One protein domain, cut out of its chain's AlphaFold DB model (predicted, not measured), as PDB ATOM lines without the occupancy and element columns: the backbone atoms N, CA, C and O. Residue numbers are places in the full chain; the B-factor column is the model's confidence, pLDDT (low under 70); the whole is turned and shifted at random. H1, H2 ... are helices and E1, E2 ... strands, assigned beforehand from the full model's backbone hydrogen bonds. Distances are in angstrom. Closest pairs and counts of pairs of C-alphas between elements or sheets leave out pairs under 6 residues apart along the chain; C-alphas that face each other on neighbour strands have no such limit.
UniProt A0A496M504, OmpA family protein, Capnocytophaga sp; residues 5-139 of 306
ATOM      1  N   ALA A   5      -4.414  62.300   3.549       94.06
ATOM      2  CA  ALA A   5      -3.460  61.598   4.396       94.06
ATOM      3  C   ALA A   5      -2.465  60.826   3.529       94.06
ATOM      4  O   ALA A   5      -2.856  60.156   2.573       94.06
ATOM      5  N   PHE A   6      -1.190  60.898   3.889       95.19
ATOM      6  CA  PHE A   6      -0.117  60.136   3.276       95.19
ATOM      7  C   PHE A   6       0.424  59.117   4.277       95.19
ATOM      8  O   PHE A   6       0.885  59.476   5.359       95.19
ATOM      9  N   VAL A   7       0.356  57.835   3.925       95.38
ATOM     10  CA  VAL A   7       0.776  56.727   4.787       95.38
ATOM     11  C   VAL A   7       2.085  56.134   4.281       95.38
ATOM     12  O   VAL A   7       2.166  55.667   3.148       95.38
ATOM     13  N   THR A   8       3.097  56.051   5.140       95.50
ATOM     14  CA  THR A   8       4.312  55.270   4.852       95.50
ATOM     15  C   THR A   8       4.431  54.122   5.842       95.50
ATOM     16  O   THR A   8       4.495  54.356   7.048       95.50
ATOM     17  N   GLY A   9       4.448  52.879   5.351       94.81
ATOM     18  CA  GLY A   9       4.596  51.671   6.167       94.81
ATOM     19  C   GLY A   9       5.896  50.917   5.890       94.81
ATOM     20  O   GLY A   9       6.295  50.764   4.741       94.81
ATOM     21  N   ARG A  10       6.530  50.358   6.933       93.88
ATOM     22  CA  ARG A  10       7.792  49.592   6.795       93.88
ATOM     23  C   ARG A  10       7.656  48.308   5.976       93.88
ATOM     24  O   ARG A  10       8.637  47.798   5.450       93.88
ATOM     25  N   THR A  11       6.456  47.739   5.933       92.50
ATOM     26  CA  THR A  11       6.140  46.505   5.203       92.50
ATOM     27  C   THR A  11       4.755  46.613   4.574       92.50
ATOM     28  O   THR A  11       3.990  47.522   4.904       92.50
ATOM     29  N   GLN A  12       4.392  45.662   3.708       92.38
ATOM     30  CA  GLN A  12       3.064  45.611   3.083       92.38
ATOM     31  C   GLN A  12       1.935  45.587   4.127       92.38
ATOM     32  O   GLN A  12       1.065  46.454   4.118       92.38
ATOM     33  N   ASN A  13       2.011  44.673   5.100       92.06
ATOM     34  CA  ASN A  13       1.025  44.565   6.182       92.06
ATOM     35  C   ASN A  13       0.953  45.843   7.037       92.06
ATOM     36  O   ASN A  13      -0.130  46.260   7.440       92.06
ATOM     37  N   ARG A  14       2.100  46.480   7.320       94.00
ATOM     38  CA  ARG A  14       2.141  47.729   8.099       94.00
ATOM     39  C   ARG A  14       1.531  48.900   7.334       94.00
ATOM     40  O   ARG A  14       0.822  49.704   7.925       94.00
ATOM     41  N   THR A  15       1.760  48.952   6.025       94.94
ATOM     42  CA  THR A  15       1.136  49.934   5.130       94.94
ATOM     43  C   THR A  15      -0.378  49.742   5.102       94.94
ATOM     44  O   THR A  15      -1.112  50.708   5.275       94.94
ATOM     45  N   ALA A  16      -0.857  48.498   4.991       94.56
ATOM     46  CA  ALA A  16      -2.285  48.188   5.045       94.56
ATOM     47  C   ALA A  16      -2.933  48.617   6.374       94.56
ATOM     48  O   ALA A  16      -3.992  49.242   6.363       94.56
ATOM     49  N   LEU A  17      -2.281  48.346   7.511       94.75
ATOM     50  CA  LEU A  17      -2.757  48.805   8.819       94.75
ATOM     51  C   LEU A  17      -2.839  50.337   8.884       94.75
ATOM     52  O   LEU A  17      -3.852  50.876   9.326       94.75
ATOM     53  N   GLY A  18      -1.798  51.027   8.408       95.06
ATOM     54  CA  GLY A  18      -1.751  52.487   8.377       95.06
ATOM     55  C   GLY A  18      -2.834  53.110   7.495       95.06
ATOM     56  O   GLY A  18      -3.412  54.121   7.877       95.06
ATOM     57  N   ILE A  19      -3.174  52.479   6.364       95.81
ATOM     58  CA  ILE A  19      -4.285  52.908   5.500       95.81
ATOM     59  C   ILE A  19      -5.610  52.897   6.269       95.81
ATOM     60  O   ILE A  19      -6.347  53.882   6.237       95.81
ATOM     61  N   ILE A  20      -5.918  51.802   6.971       95.81
ATOM     62  CA  ILE A  20      -7.174  51.715   7.724       95.81
ATOM     63  C   ILE A  20      -7.170  52.679   8.916       95.81
ATOM     64  O   ILE A  20      -8.194  53.301   9.201       95.81
ATOM     65  N   ALA A  21      -6.032  52.840   9.595       95.06
ATOM     66  CA  ALA A  21      -5.894  53.809  10.679       95.06
ATOM     67  C   ALA A  21      -6.154  55.245  10.191       95.06
ATOM     68  O   ALA A  21      -7.000  55.932  10.760       95.06
ATOM     69  N   ALA A  22      -5.525  55.655   9.083       94.75
ATOM     70  CA  ALA A  22      -5.757  56.956   8.457       94.75
ATOM     71  C   ALA A  22      -7.227  57.145   8.057       94.75
ATOM     72  O   ALA A  22      -7.802  58.207   8.285       94.75
ATOM     73  N   TYR A  23      -7.865  56.103   7.517       95.31
ATOM     74  CA  TYR A  23      -9.289  56.137   7.199       95.31
ATOM     75  C   TYR A  23     -10.148  56.392   8.444       95.31
ATOM     76  O   TYR A  23     -11.001  57.271   8.426       95.31
ATOM     77  N   LEU A  24      -9.907  55.688   9.548       94.62
ATOM     78  CA  LEU A  24     -10.673  55.890  10.781       94.62
ATOM     79  C   LEU A  24     -10.423  57.262  11.427       94.62
ATOM     80  O   LEU A  24     -11.318  57.793  12.082       94.62
ATOM     81  N   GLU A  25      -9.245  57.859  11.232       92.44
ATOM     82  CA  GLU A  25      -8.958  59.228  11.680       92.44
ATOM     83  C   GLU A  25      -9.654  60.294  10.815       92.44
ATOM     84  O   GLU A  25     -10.129  61.302  11.345       92.44
ATOM     85  N   LEU A  26      -9.767  60.067   9.502       91.31
ATOM     86  CA  LEU A  26     -10.491  60.952   8.582       91.31
ATOM     87  C   LEU A  26     -12.019  60.806   8.689       91.31
ATOM     88  O   LEU A  26     -12.739  61.793   8.541       91.31
ATOM     89  N   TYR A  27     -12.511  59.600   8.986       92.81
ATOM     90  CA  TYR A  27     -13.934  59.253   9.069       92.81
ATOM     91  C   TYR A  27     -14.276  58.667  10.458       92.81
ATOM     92  O   TYR A  27     -14.641  57.497  10.585       92.81
ATOM     93  N   PRO A  28     -14.209  59.472  11.539       92.75
ATOM     94  CA  PRO A  28     -14.327  58.978  12.920       92.75
ATOM     95  C   PRO A  28     -15.708  58.405  13.278       92.75
ATOM     96  O   PRO A  28     -15.857  57.697  14.275       92.75
ATOM     97  N   ASN A  29     -16.729  58.702  12.470       92.44
ATOM     98  CA  ASN A  29     -18.097  58.232  12.675       92.44
ATOM     99  C   ASN A  29     -18.383  56.866  12.032       92.44
ATOM    100  O   ASN A  29     -19.484  56.339  12.232       92.44
ATOM    101  N   THR A  30     -17.425  56.277  11.309       93.69
ATOM    102  CA  THR A  30     -17.608  54.986  10.639       93.69
ATOM    103  C   THR A  30     -17.897  53.879  11.652       93.69
ATOM    104  O   THR A  30     -17.206  53.712  12.661       93.69
ATOM    105  N   SER A  31     -18.964  53.117  11.408       96.12
ATOM    106  CA  SER A  31     -19.303  51.949  12.233       96.12
ATOM    107  C   SER A  31     -18.479  50.716  11.845       96.12
ATOM    108  O   SER A  31     -17.975  50.625  10.732       96.12
ATOM    109  N   LEU A  32     -18.378  49.711  12.725       94.12
ATOM    110  CA  LEU A  32     -17.685  48.459  12.387       94.12
ATOM    111  C   LEU A  32     -18.361  47.708  11.225       94.12
ATOM    112  O   LEU A  32     -17.678  47.086  10.417       94.12
ATOM    113  N   SER A  33     -19.691  47.764  11.126       92.94
ATOM    114  CA  SER A  33     -20.433  47.145  10.018       92.94
ATOM    115  C   SER A  33     -20.128  47.842   8.692       92.94
ATOM    116  O   SER A  33     -19.808  47.185   7.705       92.94
ATOM    117  N   GLU A  34     -20.139  49.172   8.696       93.69
ATOM    118  CA  GLU A  34     -19.769  49.982   7.539       93.69
ATOM    119  C   GLU A  34     -18.313  49.742   7.133       93.69
ATOM    120  O   GLU A  34     -18.044  49.493   5.963       93.69
ATOM    121  N   LEU A  35     -17.386  49.700   8.095       93.38
ATOM    122  CA  LEU A  35     -15.981  49.394   7.839       93.38
ATOM    123  C   LEU A  35     -15.803  48.011   7.189       93.38
ATOM    124  O   LEU A  35     -15.045  47.881   6.229       93.38
ATOM    125  N   ASN A  36     -16.526  46.992   7.668       91.44
ATOM    126  CA  ASN A  36     -16.512  45.647   7.081       91.44
ATOM    127  C   ASN A  36     -17.097  45.607   5.663       91.44
ATOM    128  O   ASN A  36     -16.602  44.847   4.838       91.44
ATOM    129  N   ASN A  37     -18.117  46.415   5.361       91.75
ATOM    130  CA  ASN A  37     -18.658  46.524   4.003       91.75
ATOM    131  C   ASN A  37     -17.689  47.254   3.069       91.75
ATOM    132  O   ASN A  37     -17.447  46.815   1.946       91.75
ATOM    133  N   LEU A  38     -17.111  48.361   3.535       91.75
ATOM    134  CA  LEU A  38     -16.187  49.163   2.745       91.75
ATOM    135  C   LEU A  38     -14.889  48.416   2.469       91.75
ATOM    136  O   LEU A  38     -14.406  48.441   1.345       91.75
ATOM    137  N   PHE A  39     -14.327  47.708   3.436       89.94
ATOM    138  CA  PHE A  39     -13.102  46.935   3.243       89.94
ATOM    139  C   PHE A  39     -13.402  45.444   3.354       89.94
ATOM    140  O   PHE A  39     -12.735  44.708   4.076       89.94
ATOM    141  N   SER A  40     -14.437  44.990   2.649       86.44
ATOM    142  CA  SER A  40     -14.793  43.576   2.639       86.44
ATOM    143  C   SER A  40     -13.732  42.741   1.917       86.44
ATOM    144  O   SER A  40     -12.982  43.228   1.063       86.44
ATOM    145  N   LYS A  41     -13.697  41.439   2.215       76.94
ATOM    146  CA  LYS A  41     -12.800  40.496   1.538       76.94
ATOM    147  C   LYS A  41     -12.970  40.531   0.018       76.94
ATOM    148  O   LYS A  41     -11.977  40.492  -0.693       76.94
ATOM    149  N   SER A  42     -14.194  40.641  -0.496       79.56
ATOM    150  CA  SER A  42     -14.432  40.707  -1.945       79.56
ATOM    151  C   SER A  42     -13.868  41.980  -2.578       79.56
ATOM    152  O   SER A  42     -13.416  41.954  -3.719       79.56
ATOM    153  N   GLU A  43     -13.858  43.082  -1.831       81.75
ATOM    154  CA  GLU A  43     -13.469  44.400  -2.325       81.75
ATOM    155  C   GLU A  43     -11.953  44.611  -2.349       81.75
ATOM    156  O   GLU A  43     -11.413  45.176  -3.302       81.75
ATOM    157  N   VAL A  44     -11.258  44.180  -1.294       82.06
ATOM    158  CA  VAL A  44      -9.809  44.414  -1.142       82.06
ATOM    159  C   VAL A  44      -8.973  43.134  -1.174       82.06
ATOM    160  O   VAL A  44      -7.752  43.216  -1.232       82.06
ATOM    161  N   CYS A  45      -9.629  41.972  -1.254       69.00
ATOM    162  CA  CYS A  45      -9.056  40.646  -1.510       69.00
ATOM    163  C   CYS A  45      -7.784  40.344  -0.699       69.00
ATOM    164  O   CYS A  45      -6.728  40.147  -1.299       69.00
ATOM    165  N   PRO A  46      -7.853  40.310   0.645       67.25
ATOM    166  CA  PRO A  46      -6.771  39.732   1.438       67.25
ATOM    167  C   PRO A  46      -6.586  38.253   1.064       67.25
ATOM    168  O   PRO A  46      -7.508  37.617   0.539       67.25
ATOM    169  N   ASP A  47      -5.399  37.711   1.319       66.12
ATOM    170  CA  ASP A  47      -5.017  36.375   0.854       66.12
ATOM    171  C   ASP A  47      -5.920  35.257   1.428       66.12
ATOM    172  O   ASP A  47      -6.689  35.443   2.379       66.12
ATOM    173  N   ALA A  48      -5.861  34.070   0.817       59.19
ATOM    174  CA  ALA A  48      -6.729  32.940   1.150       59.19
ATOM    175  C   ALA A  48      -6.589  32.509   2.623       59.19
ATOM    176  O   ALA A  48      -5.496  32.174   3.058       59.19
ATOM    177  N   GLY A  49      -7.700  32.462   3.371       65.50
ATOM    178  CA  GLY A  49      -7.735  31.919   4.740       65.50
ATOM    179  C   GLY A  49      -8.436  32.785   5.790       65.50
ATOM    180  O   GLY A  49      -8.599  32.333   6.916       65.50
ATOM    181  N   ILE A  50      -8.871  34.002   5.444       69.75
ATOM    182  CA  ILE A  50      -9.580  34.897   6.372       69.75
ATOM    183  C   ILE A  50     -10.917  35.325   5.765       69.75
ATOM    184  O   ILE A  50     -10.953  35.739   4.608       69.75
ATOM    185  N   ASP A  51     -12.016  35.240   6.517       73.19
ATOM    186  CA  ASP A  51     -13.365  35.558   6.015       73.19
ATOM    187  C   ASP A  51     -13.732  37.042   6.121       73.19
ATOM    188  O   ASP A  51     -14.447  37.573   5.269       73.19
ATOM    189  N   LYS A  52     -13.189  37.738   7.121       84.38
ATOM    190  CA  LYS A  52     -13.358  39.180   7.339       84.38
ATOM    191  C   LYS A  52     -12.089  39.808   7.904       84.38
ATOM    192  O   LYS A  52     -11.308  39.137   8.563       84.38
ATOM    193  N   LEU A  53     -11.887  41.100   7.673       88.94
ATOM    194  CA  LEU A  53     -10.644  41.784   8.050       88.94
ATOM    195  C   LEU A  53     -10.598  42.274   9.495       88.94
ATOM    196  O   LEU A  53      -9.508  42.517  10.014       88.94
ATOM    197  N   PHE A  54     -11.763  42.452  10.117       92.56
ATOM    198  CA  PHE A  54     -11.896  43.128  11.399       92.56
ATOM    199  C   PHE A  54     -12.532  42.212  12.436       92.56
ATOM    200  O   PHE A  54     -13.628  41.691  12.221       92.56
ATOM    201  N   TYR A  55     -11.860  42.068  13.576       91.50
ATOM    202  CA  TYR A  55     -12.336  41.270  14.703       91.50
ATOM    203  C   TYR A  55     -12.348  42.104  15.978       91.50
ATOM    204  O   TYR A  55     -11.392  42.809  16.302       91.50
ATOM    205  N   THR A  56     -13.444  42.025  16.719       94.25
ATOM    206  CA  THR A  56     -13.560  42.614  18.051       94.25
ATOM    207  C   THR A  56     -12.797  41.784  19.080       94.25
ATOM    208  O   THR A  56     -12.540  40.597  18.883       94.25
ATOM    209  N   THR A  57     -12.481  42.385  20.228       92.19
ATOM    210  CA  THR A  57     -11.867  41.652  21.348       92.19
ATOM    211  C   THR A  57     -12.726  40.470  21.801       92.19
ATOM    212  O   THR A  57     -12.191  39.399  22.055       92.19
ATOM    213  N   LYS A  58     -14.057  40.631  21.818       92.50
ATOM    214  CA  LYS A  58     -15.007  39.568  22.187       92.50
ATOM    215  C   LYS A  58     -14.949  38.373  21.240       92.50
ATOM    216  O   LYS A  58     -15.012  37.238  21.692       92.50
ATOM    217  N   GLU A  59     -14.838  38.622  19.936       90.94
ATOM    218  CA  GLU A  59     -14.720  37.550  18.942       90.94
ATOM    219  C   GLU A  59     -13.388  36.819  19.088       90.94
ATOM    220  O   GLU A  59     -13.366  35.596  19.109       90.94
ATOM    221  N   ILE A  60     -12.292  37.552  19.291       88.75
ATOM    222  CA  ILE A  60     -10.969  36.957  19.526       88.75
ATOM    223  C   ILE A  60     -10.962  36.101  20.801       88.75
ATOM    224  O   ILE A  60     -10.457  34.982  20.801       88.75
ATOM    225  N   GLU A  61     -11.543  36.603  21.892       88.94
ATOM    226  CA  GLU A  61     -11.682  35.860  23.150       88.94
ATOM    227  C   GLU A  61     -12.547  34.606  22.983       88.94
ATOM    228  O   GLU A  61     -12.227  33.555  23.544       88.94
ATOM    229  N   TYR A  62     -13.620  34.699  22.193       89.62
ATOM    230  CA  TYR A  62     -14.477  33.564  21.867       89.62
ATOM    231  C   TYR A  62     -13.717  32.487  21.084       89.62
ATOM    232  O   TYR A  62     -13.747  31.323  21.478       89.62
ATOM    233  N   GLU A  63     -12.990  32.856  20.028       85.81
ATOM    234  CA  GLU A  63     -12.149  31.929  19.256       85.81
ATOM    235  C   GLU A  63     -11.109  31.248  20.157       85.81
ATOM    236  O   GLU A  63     -11.003  30.017  20.177       85.81
ATOM    237  N   LYS A  64     -10.431  32.034  21.009       85.69
ATOM    238  CA  LYS A  64      -9.444  31.524  21.971       85.69
ATOM    239  C   LYS A  64     -10.038  30.474  22.902       85.69
ATOM    240  O   LYS A  64      -9.442  29.424  23.128       85.69
ATOM    241  N   LYS A  65     -11.220  30.756  23.457       88.69
ATOM    242  CA  LYS A  65     -11.918  29.842  24.370       88.69
ATOM    243  C   LYS A  65     -12.262  28.510  23.696       88.69
ATOM    244  O   LYS A  65     -12.329  27.491  24.375       88.69
ATOM    245  N   ASN A  66     -12.447  28.520  22.379       87.12
ATOM    246  CA  ASN A  66     -12.710  27.334  21.571       87.12
ATOM    247  C   ASN A  66     -11.426  26.645  21.062       87.12
ATOM    248  O   ASN A  66     -11.513  25.723  20.256       87.12
ATOM    249  N   GLY A  67     -10.243  27.056  21.535       83.88
ATOM    250  CA  GLY A  67      -8.956  26.445  21.185       83.88
ATOM    251  C   GLY A  67      -8.369  26.920  19.854       83.88
ATOM    252  O   GLY A  67      -7.352  26.392  19.406       83.88
ATOM    253  N   TRP A  68      -8.978  27.921  19.220       78.94
ATOM    254  CA  TRP A  68      -8.485  28.504  17.981       78.94
ATOM    255  C   TRP A  68      -7.566  29.678  18.311       78.94
ATOM    256  O   TRP A  68      -8.029  30.734  18.714       78.94
ATOM    257  N   GLU A  69      -6.253  29.516  18.141       77.19
ATOM    258  CA  GLU A  69      -5.260  30.580  18.400       77.19
ATOM    259  C   GLU A  69      -4.651  31.154  17.110       77.19
ATOM    260  O   GLU A  69      -3.606  31.808  17.124       77.19
ATOM    261  N   TRP A  70      -5.297  30.914  15.964       76.19
ATOM    262  CA  TRP A  70      -4.764  31.283  14.649       76.19
ATOM    263  C   TRP A  70      -4.518  32.790  14.498       76.19
ATOM    264  O   TRP A  70      -3.599  33.176  13.790       76.19
ATOM    265  N   PHE A  71      -5.271  33.645  15.198       72.44
ATOM    266  CA  PHE A  71      -5.069  35.099  15.188       72.44
ATOM    267  C   PHE A  71      -3.750  35.531  15.864       72.44
ATOM    268  O   PHE A  71      -3.210  36.589  15.532       72.44
ATOM    269  N   GLN A  72      -3.228  34.730  16.804       67.38
ATOM    270  CA  GLN A  72      -1.952  34.958  17.500       67.38
ATOM    271  C   GLN A  72      -0.792  34.225  16.832       67.38
ATOM    272  O   GLN A  72       0.319  34.761  16.774       67.38
ATOM    273  N   LYS A  73      -1.050  33.024  16.307       69.38
ATOM    274  CA  LYS A  73      -0.070  32.254  15.542       69.38
ATOM    275  C   LYS A  73       0.390  33.078  14.336       69.38
ATOM    276  O   LYS A  73      -0.425  33.623  13.599       69.38
ATOM    277  N   ASP A  74       1.703  33.259  14.214       67.81
ATOM    278  CA  ASP A  74       2.348  34.083  13.177       67.81
ATOM    279  C   ASP A  74       1.864  35.548  13.123       67.81
ATOM    280  O   ASP A  74       2.080  36.264  12.145       67.81
ATOM    281  N   GLN A  75       1.232  36.019  14.206       70.44
ATOM    282  CA  GLN A  75       0.580  37.322  14.295       70.44
ATOM    283  C   GLN A  75      -0.427  37.571  13.161       70.44
ATOM    284  O   GLN A  75      -0.441  38.667  12.596       70.44
ATOM    285  N   ALA A  76      -1.265  36.589  12.817       80.00
ATOM    286  CA  ALA A  76      -2.232  36.724  11.727       80.00
ATOM    287  C   ALA A  76      -3.156  37.947  11.869       80.00
ATOM    288  O   ALA A  76      -3.611  38.476  10.860       80.00
ATOM    289  N   CYS A  77      -3.379  38.471  13.082       86.75
ATOM    290  CA  CYS A  77      -3.982  39.790  13.267       86.75
ATOM    291  C   CYS A  77      -3.163  40.702  14.194       86.75
ATOM    292  O   CYS A  77      -2.508  40.269  15.144       86.75
ATOM    293  N   PHE A  78      -3.209  42.000  13.896       88.81
ATOM    294  CA  PHE A  78      -2.605  43.082  14.665       88.81
ATOM    295  C   PHE A  78      -3.308  43.221  16.017       88.81
ATOM    296  O   PHE A  78      -4.396  43.790  16.119       88.81
ATOM    297  N   THR A  79      -2.701  42.631  17.043       87.62
ATOM    298  CA  THR A  79      -3.270  42.483  18.391       87.62
ATOM    299  C   THR A  79      -2.301  42.924  19.489       87.62
ATOM    300  O   THR A  79      -2.636  42.840  20.671       87.62
ATOM    301  N   GLN A  80      -1.113  43.426  19.128       87.25
ATOM    302  CA  GLN A  80      -0.159  43.959  20.099       87.25
ATOM    303  C   GLN A  80      -0.537  45.379  20.534       87.25
ATOM    304  O   GLN A  80      -1.335  46.075  19.894       87.25
ATOM    305  N   ASP A  81       0.056  45.827  21.638       83.19
ATOM    306  CA  ASP A  81      -0.142  47.185  22.129       83.19
ATOM    307  C   ASP A  81       0.300  48.220  21.084       83.19
ATOM    308  O   ASP A  81       1.380  48.140  20.503       83.19
ATOM    309  N   GLY A  82      -0.581  49.188  20.822       84.56
ATOM    310  CA  GLY A  82      -0.399  50.196  19.774       84.56
ATOM    311  C   GLY A  82      -0.880  49.782  18.380       84.56
ATOM    312  O   GLY A  82      -1.012  50.649  17.524       84.56
ATOM    313  N   GLU A  83      -1.204  48.507  18.140       89.88
ATOM    314  CA  GLU A  83      -1.679  48.044  16.824       89.88
ATOM    315  C   GLU A  83      -3.210  47.999  16.696       89.88
ATOM    316  O   GLU A  83      -3.742  47.902  15.589       89.88
ATOM    317  N   TRP A  84      -3.923  48.071  17.821       92.81
ATOM    318  CA  TRP A  84      -5.383  48.059  17.855       92.81
ATOM    319  C   TRP A  84      -5.974  49.294  17.173       92.81
ATOM    320  O   TRP A  84      -5.707  50.429  17.577       92.81
ATOM    321  N   LEU A  85      -6.870  49.066  16.214       94.75
ATOM    322  CA  LEU A  85      -7.699  50.121  15.648       94.75
ATOM    323  C   LEU A  85      -8.798  50.511  16.643       94.75
ATOM    324  O   LEU A  85      -9.289  49.684  17.418       94.75
ATOM    325  N   LYS A  86      -9.210  51.780  16.605       93.88
ATOM    326  CA  LYS A  86     -10.327  52.301  17.401       93.88
ATOM    327  C   LYS A  86     -11.505  52.603  16.488       93.88
ATOM    328  O   LYS A  86     -11.465  53.563  15.728       93.88
ATOM    329  N   VAL A  87     -12.571  51.820  16.606       94.44
ATOM    330  CA  VAL A  87     -13.818  52.023  15.854       94.44
ATOM    331  C   VAL A  87     -14.911  52.395  16.845       94.44
ATOM    332  O   VAL A  87     -15.283  51.577  17.686       94.44
ATOM    333  N   LYS A  88     -15.387  53.647  16.810       90.75
ATOM    334  CA  LYS A  88     -16.343  54.201  17.796       90.75
ATOM    335  C   LYS A  88     -15.969  53.888  19.255       90.75
ATOM    336  O   LYS A  88     -16.797  53.459  20.053       90.75
ATOM    337  N   GLY A  89     -14.685  54.035  19.587       86.00
ATOM    338  CA  GLY A  89     -14.150  53.767  20.928       86.00
ATOM    339  C   GLY A  89     -13.912  52.288  21.265       86.00
ATOM    340  O   GLY A  89     -13.276  52.005  22.278       86.00
ATOM    341  N   SER A  90     -14.338  51.347  20.419       92.00
ATOM    342  CA  SER A  90     -14.081  49.914  20.603       92.00
ATOM    343  C   SER A  90     -12.752  49.497  19.974       92.00
ATOM    344  O   SER A  90     -12.414  49.945  18.875       92.00
ATOM    345  N   LYS A  91     -12.007  48.620  20.659       94.38
ATOM    346  CA  LYS A  91     -10.787  48.001  20.121       94.38
ATOM    347  C   LYS A  91     -11.147  46.957  19.066       94.38
ATOM    348  O   LYS A  91     -11.933  46.046  19.333       94.38
ATOM    349  N   VAL A  92     -10.540  47.087  17.893       95.12
ATOM    350  CA  VAL A  92     -10.733  46.189  16.752       95.12
ATOM    351  C   VAL A  92      -9.366  45.778  16.215       95.12
ATOM    352  O   VAL A  92      -8.510  46.627  15.966       95.12
ATOM    353  N   ALA A  93      -9.151  44.475  16.064       93.06
ATOM    354  CA  ALA A  93      -7.969  43.929  15.416       93.06
ATOM    355  C   ALA A  93      -8.158  43.934  13.902       93.06
ATOM    356  O   ALA A  93      -9.249  43.654  13.401       93.06
ATOM    357  N   PHE A  94      -7.072  44.205  13.187       92.19
ATOM    358  CA  PHE A  94      -6.999  44.101  11.736       92.19
ATOM    359  C   PHE A  94      -6.122  42.917  11.352       92.19
ATOM    360  O   PHE A  94      -5.049  42.745  11.930       92.19
ATOM    361  N   CYS A  95      -6.543  42.098  10.394       88.81
ATOM    362  CA  CYS A  95      -5.767  40.919  10.029       88.81
ATOM    363  C   CYS A  95      -4.720  41.184   8.937       88.81
ATOM    364  O   CYS A  95      -4.951  41.894   7.955       88.81
ATOM    365  N   LYS A  96      -3.528  40.623   9.152       80.25
ATOM    366  CA  LYS A  96      -2.422  40.530   8.195       80.25
ATOM    367  C   LYS A  96      -2.784  39.428   7.215       80.25
ATOM    368  O   LYS A  96      -3.284  38.423   7.694       80.25
ATOM    369  N   MET A  97      -2.554  39.633   5.915       68.88
ATOM    370  CA  MET A  97      -2.551  38.653   4.805       68.88
ATOM    371  C   MET A  97      -2.734  39.445   3.509       68.88
ATOM    372  O   MET A  97      -3.842  39.595   2.991       68.88
ATOM    373  N   TRP A  98      -1.639  40.059   3.068       73.75
ATOM    374  CA  TRP A  98      -1.611  40.930   1.903       73.75
ATOM    375  C   TRP A  98      -0.489  40.494   0.968       73.75
ATOM    376  O   TRP A  98       0.686  40.679   1.285       73.75
ATOM    377  N   THR A  99      -0.839  40.009  -0.220       84.75
ATOM    378  CA  THR A  99       0.077  40.021  -1.361       84.75
ATOM    379  C   THR A  99       0.222  41.438  -1.934       84.75
ATOM    380  O   THR A  99      -0.622  42.314  -1.716       84.75
ATOM    381  N   ALA A 100       1.275  41.684  -2.725       84.81
ATOM    382  CA  ALA A 100       1.463  42.975  -3.395       84.81
ATOM    383  C   ALA A 100       0.238  43.412  -4.240       84.81
ATOM    384  O   ALA A 100      -0.159  44.575  -4.137       84.81
ATOM    385  N   PRO A 101      -0.433  42.525  -5.011       88.62
ATOM    386  CA  PRO A 101      -1.675  42.872  -5.705       88.62
ATOM    387  C   PRO A 101      -2.830  43.243  -4.769       88.62
ATOM    388  O   PRO A 101      -3.598  44.155  -5.087       88.62
ATOM    389  N   SER A 102      -2.966  42.563  -3.629       88.06
ATOM    390  CA  SER A 102      -3.992  42.866  -2.626       88.06
ATOM    391  C   SER A 102      -3.750  44.227  -1.984       88.06
ATOM    392  O   SER A 102      -4.669  45.045  -1.904       88.06
ATOM    393  N   LEU A 103      -2.499  44.534  -1.621       91.31
ATOM    394  CA  LEU A 103      -2.136  45.860  -1.122       91.31
ATOM    395  C   LEU A 103      -2.435  46.945  -2.164       91.31
ATOM    396  O   LEU A 103      -3.040  47.958  -1.825       91.31
ATOM    397  N   ALA A 104      -2.102  46.714  -3.437       90.88
ATOM    398  CA  ALA A 104      -2.393  47.661  -4.511       90.88
ATOM    399  C   ALA A 104      -3.901  47.922  -4.683       90.88
ATOM    400  O   ALA A 104      -4.308  49.047  -4.971       90.88
ATOM    401  N   LYS A 105      -4.758  46.909  -4.487       91.56
ATOM    402  CA  LYS A 105      -6.221  47.096  -4.465       91.56
ATOM    403  C   LYS A 105      -6.653  47.967  -3.288       91.56
ATOM    404  O   LYS A 105      -7.455  48.878  -3.484       91.56
ATOM    405  N   LEU A 106      -6.107  47.711  -2.100       93.12
ATOM    406  CA  LEU A 106      -6.384  48.517  -0.915       93.12
ATOM    407  C   LEU A 106      -5.939  49.974  -1.108       93.12
ATOM    408  O   LEU A 106      -6.722  50.870  -0.817       93.12
ATOM    409  N   GLN A 107      -4.744  50.213  -1.657       94.31
ATOM    410  CA  GLN A 107      -4.234  51.555  -1.972       94.31
ATOM    411  C   GLN A 107      -5.170  52.297  -2.935       94.31
ATOM    412  O   GLN A 107      -5.661  53.370  -2.597       94.31
ATOM    413  N   ARG A 108      -5.537  51.679  -4.068       93.25
ATOM    414  CA  ARG A 108      -6.508  52.260  -5.017       93.25
ATOM    415  C   ARG A 108      -7.865  52.547  -4.380       93.25
ATOM    416  O   ARG A 108      -8.559  53.485  -4.766       93.25
ATOM    417  N   LYS A 109      -8.293  51.716  -3.425       93.38
ATOM    418  CA  LYS A 109      -9.535  51.958  -2.689       93.38
ATOM    419  C   LYS A 109      -9.393  53.140  -1.731       93.38
ATOM    420  O   LYS A 109     -10.301  53.961  -1.667       93.38
ATOM    421  N   ALA A 110      -8.272  53.232  -1.026       93.75
ATOM    422  CA  ALA A 110      -7.962  54.291  -0.075       93.75
ATOM    423  C   ALA A 110      -7.841  55.672  -0.744       93.75
ATOM    424  O   ALA A 110      -8.289  56.667  -0.176       93.75
ATOM    425  N   GLU A 111      -7.349  55.727  -1.984       93.94
ATOM    426  CA  GLU A 111      -7.260  56.962  -2.775       93.94
ATOM    427  C   GLU A 111      -8.623  57.645  -2.945       93.94
ATOM    428  O   GLU A 111      -8.716  58.870  -2.854       93.94
ATOM    429  N   LYS A 112      -9.707  56.865  -3.079       93.75
ATOM    430  CA  LYS A 112     -11.088  57.386  -3.145       93.75
ATOM    431  C   LYS A 112     -11.513  58.136  -1.880       93.75
ATOM    432  O   LYS A 112     -12.479  58.889  -1.914       93.75
ATOM    433  N   TYR A 113     -10.798  57.924  -0.780       93.25
ATOM    434  CA  TYR A 113     -11.028  58.544   0.519       93.25
ATOM    435  C   TYR A 113      -9.969  59.594   0.875       93.25
ATOM    436  O   TYR A 113      -9.934  60.046   2.018       93.25
ATOM    437  N   GLY A 114      -9.123  59.990  -0.086       93.94
ATOM    438  CA  GLY A 114      -8.061  60.977   0.119       93.94
ATOM    439  C   GLY A 114      -6.823  60.417   0.820       93.94
ATOM    440  O   GLY A 114      -6.065  61.181   1.412       93.94
ATOM    441  N   ILE A 115      -6.621  59.098   0.782       95.75
ATOM    442  CA  ILE A 115      -5.496  58.430   1.441       95.75
ATOM    443  C   ILE A 115      -4.581  57.839   0.377       95.75
ATOM    444  O   ILE A 115      -4.966  56.925  -0.350       95.75
ATOM    445  N   THR A 116      -3.355  58.333   0.313       96.12
ATOM    446  CA  THR A 116      -2.282  57.746  -0.491       96.12
ATOM    447  C   THR A 116      -1.326  57.001   0.430       96.12
ATOM    448  O   THR A 116      -1.175  57.346   1.603       96.12
ATOM    449  N   ALA A 117      -0.711  55.928  -0.061       96.25
ATOM    450  CA  ALA A 117       0.137  55.098   0.782       96.25
ATOM    451  C   ALA A 117       1.275  54.443   0.007       96.25
ATOM    452  O   ALA A 117       1.096  54.069  -1.150       96.25
ATOM    453  N   GLN A 118       2.407  54.226   0.673       94.94
ATOM    454  CA  GLN A 118       3.559  53.524   0.118       94.94
ATOM    455  C   GLN A 118       4.250  52.626   1.149       94.94
ATOM    456  O   GLN A 118       4.202  52.874   2.357       94.94
ATOM    457  N   VAL A 119       4.934  51.597   0.648       94.81
ATOM    458  CA  VAL A 119       5.894  50.825   1.441       94.81
ATOM    459  C   VAL A 119       7.231  51.556   1.383       94.81
ATOM    460  O   VAL A 119       7.726  51.833   0.293       94.81
ATOM    461  N   GLY A 120       7.817  51.871   2.535       91.62
ATOM    462  CA  GLY A 120       9.055  52.640   2.598       91.62
ATOM    463  C   GLY A 120       9.679  52.677   3.987       91.62
ATOM    464  O   GLY A 120       9.162  52.107   4.951       91.62
ATOM    465  N   GLU A 121      10.819  53.350   4.086       90.44
ATOM    466  CA  GLU A 121      11.490  53.557   5.363       90.44
ATOM    467  C   GLU A 121      10.752  54.584   6.223       90.44
ATOM    468  O   GLU A 121      10.154  55.536   5.728       90.44
ATOM    469  N   ILE A 122      10.815  54.387   7.540       87.75
ATOM    470  CA  ILE A 122      10.231  55.296   8.528       87.75
ATOM    471  C   ILE A 122      11.358  55.829   9.413       87.75
ATOM    472  O   ILE A 122      12.203  55.026   9.832       87.75
ATOM    473  N   PRO A 123      11.376  57.133   9.752       81.50
ATOM    474  CA  PRO A 123      12.413  57.716  10.595       81.50
ATOM    475  C   PRO A 123      12.563  56.985  11.934       81.50
ATOM    476  O   PRO A 123      11.606  56.867  12.706       81.50
ATOM    477  N   LYS A 124      13.781  56.516  12.231       76.56
ATOM    478  CA  LYS A 124      14.123  55.935  13.537       76.56
ATOM    479  C   LYS A 124      13.924  57.007  14.615       76.56
ATOM    480  O   LYS A 124      14.615  58.019  14.601       76.56
ATOM    481  N   GLY A 125      12.968  56.787  15.519       73.25
ATOM    482  CA  GLY A 125      12.601  57.739  16.576       73.25
ATOM    483  C   GLY A 125      11.258  58.449  16.380       73.25
ATOM    484  O   GLY A 125      10.873  59.239  17.240       73.25
ATOM    485  N   SER A 126      10.511  58.171  15.303       74.19
ATOM    486  CA  SER A 126       9.113  58.610  15.227       74.19
ATOM    487  C   SER A 126       8.280  57.949  16.334       74.19
ATOM    488  O   SER A 126       8.534  56.807  16.727       74.19
ATOM    489  N   LYS A 127       7.262  58.659  16.839       74.00
ATOM    490  CA  LYS A 127       6.346  58.145  17.875       74.00
ATOM    491  C   LYS A 127       5.721  56.801  17.476       74.00
ATOM    492  O   LYS A 127       5.537  55.932  18.322       74.00
ATOM    493  N   ASP A 128       5.476  56.629  16.180       77.62
ATOM    494  CA  ASP A 128       4.792  55.470  15.609       77.62
ATOM    495  C   ASP A 128       5.770  54.430  15.026       77.62
ATOM    496  O   ASP A 128       5.365  53.457  14.386       77.62
ATOM    497  N   TYR A 129       7.079  54.584  15.283       75.75
ATOM    498  CA  TYR A 129       8.112  53.671  14.785       75.75
ATOM    499  C   TYR A 129       7.867  52.221  15.225       75.75
ATOM    500  O   TYR A 129       8.034  51.293  14.430       75.75
ATOM    501  N   SER A 130       7.424  52.018  16.472       77.62
ATOM    502  CA  SER A 130       7.091  50.699  17.028       77.62
ATOM    503  C   SER A 130       5.923  50.044  16.286       77.62
ATOM    504  O   SER A 130       6.013  48.872  15.918       77.62
ATOM    505  N   VAL A 131       4.885  50.822  15.970       85.19
ATOM    506  CA  VAL A 131       3.698  50.374  15.228       85.19
ATOM    507  C   VAL A 131       4.017  50.144  13.750       85.19
ATOM    508  O   VAL A 131       3.383  49.315  13.108       85.19
ATOM    509  N   GLY A 132       5.045  50.799  13.208       90.06
ATOM    510  CA  GLY A 132       5.643  50.479  11.912       90.06
ATOM    511  C   GLY A 132       4.973  51.100  10.688       90.06
ATOM    512  O   GLY A 132       5.303  50.683   9.575       90.06
ATOM    513  N   TYR A 133       4.104  52.089  10.883       92.88
ATOM    514  CA  TYR A 133       3.641  53.022   9.855       92.88
ATOM    515  C   TYR A 133       3.652  54.459  10.400       92.88
ATOM    516  O   TYR A 133       3.702  54.664  11.608       92.88
ATOM    517  N   THR A 134       3.624  55.443   9.509       92.56
ATOM    518  CA  THR A 134       3.429  56.866   9.826       92.56
ATOM    519  C   THR A 134       2.318  57.422   8.961       92.56
ATOM    520  O   THR A 134       2.125  56.942   7.842       92.56
ATOM    521  N   ILE A 135       1.588  58.401   9.491       92.00
ATOM    522  CA  ILE A 135       0.540  59.114   8.766       92.00
ATOM    523  C   ILE A 135       0.876  60.601   8.797       92.00
ATOM    524  O   ILE A 135       0.996  61.203   9.864       92.00
ATOM    525  N   GLU A 136       1.022  61.187   7.620       91.12
ATOM    526  CA  GLU A 136       1.204  62.617   7.436       91.12
ATOM    527  C   GLU A 136      -0.086  63.211   6.886       91.12
ATOM    528  O   GLU A 136      -0.652  62.722   5.911       91.12
ATOM    529  N   TYR A 137      -0.576  64.268   7.522       88.31
ATOM    530  CA  TYR A 137      -1.810  64.925   7.117       88.31
ATOM    531  C   TYR A 137      -1.499  66.227   6.397       88.31
ATOM    532  O   TYR A 137      -0.829  67.104   6.949       88.31
ATOM    533  N   GLU A 138      -2.057  66.396   5.200       80.81
ATOM    534  CA  GLU A 138      -2.044  67.696   4.543       80.81
ATOM    535  C   GLU A 138      -2.906  68.671   5.360       80.81
ATOM    536  O   GLU A 138      -4.132  68.538   5.456       80.81
ATOM    537  N   GLY A 139      -2.244  69.660   5.970       67.50
ATOM    538  CA  GLY A 139      -2.899  70.831   6.549       67.50
ATOM    539  C   GLY A 139      -3.173  70.816   8.056       67.50
ATOM    540  O   GLY A 139      -4.260  71.229   8.456       67.50
TER     541      GLY A 139
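This is residues 5 to 139 of the 306 residues of the protein "OmpA family protein" of Capnocytophaga sp (UniProt A0A496M504). The longest helix, H1, lies in the middle between two small three-stranded sheets, E5 E1 E6 on one side and E2 E4 E3 on the other. H5 runs side by side with H1 on the same face of the first sheet, H2 packs on the second sheet, H3 packs on H5, and H4 lies farthest out, at the opposite end of the longest axis from E6. The printed part has 135 residues with five named helices and six named strands, in the order E1 H1 H2 H3 E2 H4 E3 E4 H5 E5 E6, a mixed class. Sheet E5 E1 E6 is mixed and sheet E2 E4 E3 antiparallel. The whole is compact, with a radius of gyration of the C-alphas of 14.2 A and spans of 46 by 31 by 30 A.

E1, residues 5 to 9, is the inner strand of its sheet. It is parallel to E5, residues 115 to 119, with N 7 and O 116 2.8 A apart, and antiparallel to E6, residues 133 to 137, with N 6 and O 136 2.8 A apart. H1, residues 12 to 26, is on this sheet at a height of 7.6 A and runs along the strands, at 21 degrees to E1 on the local plane. H5, residues 100 to 111, is on the same face, over none of the strands; helices on one face of a sheet make two layers. H5 touches H1, closest at the C-alphas of Ala 16 and Leu 103, 6.6 A, at a shallow tilt of 15 degrees, the same way. H3, residues 41 to 44, touches H5, closest at the C-alphas of Val 44 and Leu 106, 5.3 A. In the other sheet E4, residues 90 to 95, is antiparallel to E2, residues 54 to 56, with N 93 and O 55 2.8 A apart. E4 forms a hairpin with E3, residues 85 to 87, with N 85 and O 92 2.9 A apart. H1 is on this sheet too, closest to E3 at the C-alphas of Ala 21 and Leu 85, 6.4 A. H2, residues 32 to 38, is on it at a height of 8.0 A, and H4, residues 57 to 65, only grazes it with residues 57 to 62. E2, H4 and E3 make a split strand-helix-strand unit, two strands running the same way with E4 between them, and its crossover is right-handed. In H1, H2, H4 and H5 every O i to N i+4 pair is within hydrogen-bond range; H3 is too short for one.

E1 begins at C-alpha 5, (-3.460, 61.598, 4.396). H1 is 21.2 A long, H5 16.5 A, E4 16.2 A and H4 12.2 A. E6 ends at C-alpha 137, (-1.810, 64.925, 7.117).

The C-alphas of Gly 67 and Gly 139 are the two farthest apart, 47.1 A. The printed part has no cut. The links from H4 to E3 and from E5 to E6 are long. Residues 45 to 50, 72 to 74, 97 and 139 are under pLDDT 70.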